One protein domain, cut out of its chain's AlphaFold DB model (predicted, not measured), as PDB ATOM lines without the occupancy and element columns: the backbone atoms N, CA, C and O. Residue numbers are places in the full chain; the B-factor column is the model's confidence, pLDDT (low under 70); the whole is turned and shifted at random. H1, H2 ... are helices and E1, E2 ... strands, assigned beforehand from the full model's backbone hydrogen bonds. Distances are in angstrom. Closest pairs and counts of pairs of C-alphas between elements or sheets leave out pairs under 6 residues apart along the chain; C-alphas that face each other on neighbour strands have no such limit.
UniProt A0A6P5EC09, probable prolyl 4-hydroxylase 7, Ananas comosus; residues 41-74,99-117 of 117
ATOM      1  N   ALA A  41     129.903 160.207 134.433       86.25
ATOM      2  CA  ALA A  41     131.065 160.335 133.554       86.25
ATOM      3  C   ALA A  41     131.636 158.969 133.133       86.25
ATOM      4  O   ALA A  41     132.273 158.854 132.084       86.25
ATOM      5  N   ARG A  42     131.370 157.909 133.909       86.00
ATOM      6  CA  ARG A  42     131.793 156.535 133.598       86.00
ATOM      7  C   ARG A  42     130.820 155.795 132.680       86.00
ATOM      8  O   ARG A  42     131.132 154.683 132.243       86.00
ATOM      9  N   VAL A  43     129.671 156.392 132.356       88.94
ATOM     10  CA  VAL A  43     128.633 155.785 131.514       88.94
ATOM     11  C   VAL A  43     128.767 156.251 130.069       88.94
ATOM     12  O   VAL A  43     128.653 157.428 129.744       88.94
ATOM     13  N   SER A  44     128.964 155.302 129.160       89.81
ATOM     14  CA  SER A  44     129.003 155.526 127.716       89.81
ATOM     15  C   SER A  44     127.772 154.915 127.055       89.81
ATOM     16  O   SER A  44     127.514 153.720 127.176       89.81
ATOM     17  N   ARG A  45     127.002 155.716 126.320       89.56
ATOM     18  CA  ARG A  45     125.858 155.213 125.550       89.56
ATOM     19  C   ARG A  45     126.339 154.503 124.282       89.56
ATOM     20  O   ARG A  45     126.995 155.130 123.456       89.56
ATOM     21  N   LEU A  46     125.949 153.240 124.104       90.19
ATOM     22  CA  LEU A  46     126.283 152.439 122.921       90.19
ATOM     23  C   LEU A  46     125.180 152.487 121.858       90.19
ATOM     24  O   LEU A  46     125.463 152.689 120.683       90.19
ATOM     25  N   SER A  47     123.916 152.325 122.257       88.25
ATOM     26  CA  SER A  47     122.776 152.384 121.335       88.25
ATOM     27  C   SER A  47     121.493 152.789 122.057       88.25
ATOM     28  O   SER A  47     121.332 152.571 123.258       88.25
ATOM     29  N   TRP A  48     120.573 153.398 121.311       89.81
ATOM     30  CA  TRP A  48     119.209 153.678 121.764       89.81
ATOM     31  C   TRP A  48     118.215 152.580 121.360       89.81
ATOM     32  O   TRP A  48     117.153 152.467 121.974       89.81
ATOM     33  N   ARG A  49     118.537 151.771 120.342       84.69
ATOM     34  CA  ARG A  49     117.720 150.645 119.860       84.69
ATOM     35  C   ARG A  49     118.655 149.516 119.389       84.69
ATOM     36  O   ARG A  49     119.178 149.615 118.281       84.69
ATOM     37  N   PRO A  50     118.889 148.470 120.202       89.56
ATOM     38  CA  PRO A  50     118.437 148.298 121.590       89.56
ATOM     39  C   PRO A  50     119.056 149.338 122.539       89.56
ATOM     40  O   PRO A  50     120.114 149.889 122.251       89.56
ATOM     41  N   ARG A  51     118.398 149.624 123.671       91.81
ATOM     42  CA  ARG A  51     118.958 150.521 124.697       91.81
ATOM     43  C   ARG A  51     120.143 149.830 125.365       91.81
ATOM     44  O   ARG A  51     119.947 148.858 126.087       91.81
ATOM     45  N   ALA A  52     121.345 150.333 125.118       90.81
ATOM     46  CA  ALA A  52     122.582 149.761 125.628       90.81
ATOM     47  C   ALA A  52     123.515 150.867 126.130       90.81
ATOM     48  O   ALA A  52     123.835 151.815 125.404       90.81
ATOM     49  N   PHE A  53     123.974 150.716 127.369       90.25
ATOM     50  CA  PHE A  53     124.918 151.609 128.030       90.25
ATOM     51  C   PHE A  53     126.061 150.776 128.608       90.25
ATOM     52  O   PHE A  53     125.835 149.697 129.147       90.25
ATOM     53  N   LEU A  54     127.283 151.280 128.482       86.94
ATOM     54  CA  LEU A  54     128.491 150.692 129.042       86.94
ATOM     55  C   LEU A  54     128.919 151.509 130.256       86.94
ATOM     56  O   LEU A  54     129.236 152.688 130.114       86.94
ATOM     57  N   TYR A  55     128.972 150.880 131.424       89.44
ATOM     58  CA  TYR A  55     129.521 151.487 132.633       89.44
ATOM     59  C   TYR A  55     130.970 151.025 132.816       89.44
ATOM     60  O   TYR A  55     131.231 149.829 132.956       89.44
ATOM     61  N   ARG A  56     131.930 151.953 132.809       85.38
ATOM     62  CA  ARG A  56     133.356 151.634 132.996       85.38
ATOM     63  C   ARG A  56     133.719 151.577 134.479       85.38
ATOM     64  O   ARG A  56     133.351 152.466 135.236       85.38
ATOM     65  N   GLY A  57     134.473 150.551 134.881       84.06
ATOM     66  CA  GLY A  57     134.876 150.370 136.282       84.06
ATOM     67  C   GLY A  57     133.679 150.181 137.216       84.06
ATOM     68  O   GLY A  57     133.658 150.747 138.305       84.06
ATOM     69  N   PHE A  58     132.652 149.465 136.744       81.62
ATOM     70  CA  PHE A  58     131.462 149.159 137.540       81.62
ATOM     71  C   PHE A  58     131.792 148.268 138.746       81.62
ATOM     72  O   PHE A  58     131.207 148.439 139.806       81.62
ATOM     73  N   VAL A  59     132.752 147.359 138.569       81.38
ATOM     74  CA  VAL A  59     133.303 146.473 139.600       81.38
ATOM     75  C   VAL A  59     134.819 146.653 139.588       81.38
ATOM     76  O   VAL A  59     135.403 146.769 138.501       81.38
ATOM     77  N   SER A  60     135.450 146.731 140.761       83.50
ATOM     78  CA  SER A  60     136.913 146.807 140.869       83.50
ATOM     79  C   SER A  60     137.569 145.465 140.513       83.50
ATOM     80  O   SER A  60     136.893 144.442 140.399       83.50
ATOM     81  N   HIS A  61     138.889 145.442 140.323       83.69
ATOM     82  CA  HIS A  61     139.595 144.189 140.041       83.69
ATOM     83  C   HIS A  61     139.537 143.229 141.236       83.69
ATOM     84  O   HIS A  61     139.274 142.046 141.058       83.69
ATOM     85  N   GLU A  62     139.667 143.756 142.447       82.69
ATOM     86  CA  GLU A  62     139.612 142.994 143.695       82.69
ATOM     87  C   GLU A  62     138.215 142.401 143.924       82.69
ATOM     88  O   GLU A  62     138.072 141.246 144.320       82.69
ATOM     89  N   GLU A  63     137.165 143.172 143.630       78.56
ATOM     90  CA  GLU A  63     135.787 142.684 143.682       78.56
ATOM     91  C   GLU A  63     135.526 141.616 142.609       78.56
ATOM     92  O   GLU A  63     134.820 140.642 142.877       78.56
ATOM     93  N   CYS A  64     136.111 141.759 141.412       81.94
ATOM     94  CA  CYS A  64     136.065 140.723 140.377       81.94
ATOM     95  C   CYS A  64     136.728 139.427 140.858       81.94
ATOM     96  O   CYS A  64     136.134 138.359 140.712       81.94
ATOM     97  N   ASP A  65     137.919 139.514 141.451       82.38
ATOM     98  CA  ASP A  65     138.647 138.348 141.961       82.38
ATOM     99  C   ASP A  65     137.856 137.648 143.073       82.38
ATOM    100  O   ASP A  65     137.685 136.428 143.036       82.38
ATOM    101  N   HIS A  66     137.255 138.415 143.984       82.75
ATOM    102  CA  HIS A  66     136.385 137.882 145.032       82.75
ATOM    103  C   HIS A  66     135.135 137.185 144.462       82.75
ATOM    104  O   HIS A  66     134.751 136.109 144.919       82.75
ATOM    105  N   LEU A  67     134.501 137.756 143.430       80.06
ATOM    106  CA  LEU A  67     133.380 137.111 142.733       80.06
ATOM    107  C   LEU A  67     133.802 135.800 142.055       80.06
ATOM    108  O   LEU A  67     133.038 134.832 142.063       80.06
ATOM    109  N   ILE A  68     135.005 135.759 141.481       80.06
ATOM    110  CA  ILE A  68     135.565 134.561 140.851       80.06
ATOM    111  C   ILE A  68     135.854 133.486 141.904       80.06
ATOM    112  O   ILE A  68     135.527 132.323 141.678       80.06
ATOM    113  N   GLU A  69     136.439 133.844 143.045       80.19
ATOM    114  CA  GLU A  69     136.697 132.919 144.158       80.19
ATOM    115  C   GLU A  69     135.408 132.327 144.724       80.19
ATOM    116  O   GLU A  69     135.298 131.108 144.836       80.19
ATOM    117  N   LEU A  70     134.393 133.160 144.968       74.81
ATOM    118  CA  LEU A  70     133.074 132.695 145.407       74.81
ATOM    119  C   LEU A  70     132.408 131.760 144.393       74.81
ATOM    120  O   LEU A  70     131.663 130.858 144.780       74.81
ATOM    121  N   ALA A  71     132.645 131.992 143.099       71.81
ATOM    122  CA  ALA A  71     132.103 131.157 142.040       71.81
ATOM    123  C   ALA A  71     132.826 129.823 141.903       71.81
ATOM    124  O   ALA A  71     132.154 128.811 141.728       71.81
ATOM    125  N   LYS A  72     134.158 129.796 142.005       68.81
ATOM    126  CA  LYS A  72     134.983 128.599 141.760       68.81
ATOM    127  C   LYS A  72     134.480 127.347 142.481       68.81
ATOM    128  O   LYS A  72     134.411 126.297 141.849       68.81
ATOM    129  N   ASP A  73     134.049 127.474 143.732       59.12
ATOM    130  CA  ASP A  73     133.621 126.329 144.549       59.12
ATOM    131  C   ASP A  73     132.164 125.890 144.309       59.12
ATOM    132  O   ASP A  73     131.733 124.850 144.805       59.12
ATOM    133  N   LYS A  74     131.391 126.672 143.549       55.59
ATOM    134  CA  LYS A  74     129.945 126.491 143.317       55.59
ATOM    135  C   LYS A  74     129.572 126.496 141.826       55.59
ATOM    136  O   LYS A  74     128.400 126.615 141.468       55.59
ATOM    137  N   MET A  99     126.912 130.109 138.169       59.41
ATOM    138  CA  MET A  99     126.389 130.020 139.530       59.41
ATOM    139  C   MET A  99     125.326 131.101 139.719       59.41
ATOM    140  O   MET A  99     125.488 132.231 139.253       59.41
ATOM    141  N   PHE A 100     124.253 130.764 140.430       63.81
ATOM    142  CA  PHE A 100     123.307 131.755 140.917       63.81
ATOM    143  C   PHE A 100     123.760 132.249 142.296       63.81
ATOM    144  O   PHE A 100     123.919 131.456 143.221       63.81
ATOM    145  N   LEU A 101     123.994 133.554 142.430       62.03
ATOM    146  CA  LEU A 101     124.248 134.189 143.722       62.03
ATOM    147  C   LEU A 101     122.920 134.665 144.304       62.03
ATOM    148  O   LEU A 101     122.141 135.332 143.619       62.03
ATOM    149  N   GLU A 102     122.666 134.359 145.574       57.69
ATOM    150  CA  GLU A 102     121.521 134.931 146.276       57.69
ATOM    151  C   GLU A 102     121.680 136.453 146.381       57.69
ATOM    152  O   GLU A 102     122.763 136.987 146.658       57.69
ATOM    153  N   LYS A 103     120.571 137.172 146.175       50.84
ATOM    154  CA  LYS A 103     120.504 138.618 146.408       50.84
ATOM    155  C   LYS A 103     120.996 138.878 147.839       50.84
ATOM    156  O   LYS A 103     120.538 138.206 148.752       50.84
ATOM    157  N   HIS A 104     121.901 139.848 148.016       54.47
ATOM    158  CA  HIS A 104     122.578 140.199 149.282       54.47
ATOM    159  C   HIS A 104     123.834 139.410 149.703       54.47
ATOM    160  O   HIS A 104     124.481 139.849 150.651       54.47
ATOM    161  N   GLN A 105     124.262 138.342 149.013       51.25
ATOM    162  CA  GLN A 105     125.535 137.673 149.372       51.25
ATOM    163  C   GLN A 105     126.783 138.490 149.011       51.25
ATOM    164  O   GLN A 105     127.845 138.307 149.597       51.25
ATOM    165  N   VAL A 106     126.648 139.433 148.081       52.84
ATOM    166  CA  VAL A 106     127.689 140.402 147.747       52.84
ATOM    167  C   VAL A 106     127.060 141.777 147.867       52.84
ATOM    168  O   VAL A 106     126.072 142.061 147.185       52.84
ATOM    169  N   LEU A 107     127.612 142.625 148.739       51.88
ATOM    170  CA  LEU A 107     127.084 143.968 148.998       51.88
ATOM    171  C   LEU A 107     126.904 144.751 147.681       51.88
ATOM    172  O   LEU A 107     125.888 145.406 147.484       51.88
ATOM    173  N   VAL A 108     127.818 144.568 146.721       52.03
ATOM    174  CA  VAL A 108     127.770 145.151 145.367       52.03
ATOM    175  C   VAL A 108     126.550 144.679 144.550       52.03
ATOM    176  O   VAL A 108     125.906 145.481 143.872       52.03
ATOM    177  N   LEU A 109     126.164 143.399 144.641       47.81
ATOM    178  CA  LEU A 109     125.019 142.838 143.904       47.81
ATOM    179  C   LEU A 109     123.665 143.182 144.542       47.81
ATOM    180  O   LEU A 109     122.650 143.235 143.845       47.81
ATOM    181  N   ALA A 110     123.629 143.446 145.851       42.84
ATOM    182  CA  ALA A 110     122.422 143.917 146.529       42.84
ATOM    183  C   ALA A 110     121.918 145.248 145.943       42.84
ATOM    184  O   ALA A 110     120.712 145.426 145.752       42.84
ATOM    185  N   PHE A 111     122.846 146.150 145.610       42.78
ATOM    186  CA  PHE A 111     122.541 147.469 145.050       42.78
ATOM    187  C   PHE A 111     122.351 147.457 143.529       42.78
ATOM    188  O   PHE A 111     121.568 148.260 143.021       42.78
ATOM    189  N   LEU A 112     122.963 146.503 142.813       46.56
ATOM    190  CA  LEU A 112     122.725 146.272 141.379       46.56
ATOM    191  C   LEU A 112     121.229 146.088 141.066       46.56
ATOM    192  O   LEU A 112     120.734 146.623 140.077       46.56
ATOM    193  N   TRP A 113     120.489 145.385 141.932       34.50
ATOM    194  CA  TRP A 113     119.044 145.197 141.754       34.50
ATOM    195  C   TRP A 113     118.254 146.497 141.957       34.50
ATOM    196  O   TRP A 113     117.252 146.718 141.288       34.50
ATOM    197  N   HIS A 114     118.687 147.371 142.870       36.06
ATOM    198  CA  HIS A 114     117.959 148.604 143.182       36.06
ATOM    199  C   HIS A 114     118.020 149.637 142.048       36.06
ATOM    200  O   HIS A 114     117.110 150.443 141.922       36.06
ATOM    201  N   PHE A 115     119.062 149.605 141.211       32.06
ATOM    202  CA  PHE A 115     119.248 150.579 140.128       32.06
ATOM    203  C   PHE A 115     118.632 150.153 138.781       32.06
ATOM    204  O   PHE A 115     118.550 150.962 137.860       32.06
ATOM    205  N   ILE A 116     118.243 148.881 138.643       41.19
ATOM    206  CA  ILE A 116     117.697 148.302 137.401       41.19
ATOM    207  C   ILE A 116     116.157 148.174 137.438       41.19
ATOM    208  O   ILE A 116     115.551 147.995 136.381       41.19
ATOM    209  N   CYS A 117     115.519 148.303 138.610       38.91
ATOM    210  CA  CYS A 117     114.056 148.358 138.755       38.91
ATOM    211  C   CYS A 117     113.514 149.790 138.716       38.91
ATOM    212  O   CYS A 117     114.081 150.652 139.420       38.91
TER     213      CYS A 117
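This is residues 41 to 74 and 99 to 117 of the 117 residues of the protein "probable prolyl 4-hydroxylase 7" of Ananas comosus (UniProt A0A6P5EC09). This is an open, loose arrangement of separate parts: a small hairpin of two strands, E1 and E2, at one end of the long axis, the helix H1 at the other end, and the helix H2 between them along the length but set off to one side. The tip of the hairpin and the far end of H1 make the long dimension, and the two helices have no contact with each other. The printed part has 53 residues, with two named strands and two named helices in the order E1, E2, H1, H2 along the chain. The sheet has the order E1 - E2 and is antiparallel, and the class is mixed, helices and strands. The whole is loose, with a radius of gyration of the C-alphas of 13.5 A, and elongated, with spans of 38 by 24 by 17 A.

The printed part begins at Ala 41. Strand E1 is residues 43 to 48, 13.7 A from first to last C-alpha, and C-alpha 43 is at (128.633, 155.785, 131.514). Strand E2 is residues 51 to 55, 13.2 A long. Helix H1 is residues 61 to 72, 16.3 A long, and begins with C-alpha 61 at (139.595, 144.189, 140.041). Helix H2 is residues 107 to 116, 15.5 A long, and ends with C-alpha 116 at (117.697, 148.302, 137.401).

E1 and E2 form a hairpin, antiparallel with 165 degrees between their N-to-C directions. The C-alphas of Val 43 and Tyr 55 face each other at 4.5 A, and those of Trp 48 and Arg 51 at 4.3 A. Across the pair, N 44 and O 54 are within hydrogen-bond range at 2.8 A, and N 52 and O 47 at 2.9 A. H1 is apart from E1. H2 is apart from E1, from E2 and from H1. In H1 every O i to N i+4 pair is within hydrogen-bond range; in H2 2 of 6 are, beside 3 of 7 O i to N i+3 pairs.

The two C-alphas farthest apart, those of Trp 48 and Asp 73, are 38.4 A from each other. The links from E1 to E2 and from E2 to H1 are tight, with 2 and 5 residues between the elements. The link from H1 to H2 runs across the cut, where residues 75 to 98 are not printed and C-alphas 74 and 99 are 6.3 A apart. Cys 117 is the chain's last residue. The mean pLDDT of the printed part is 70.4; residues 72 to 74 and 99 to 117 are under 70, and the mean for H2 is 43.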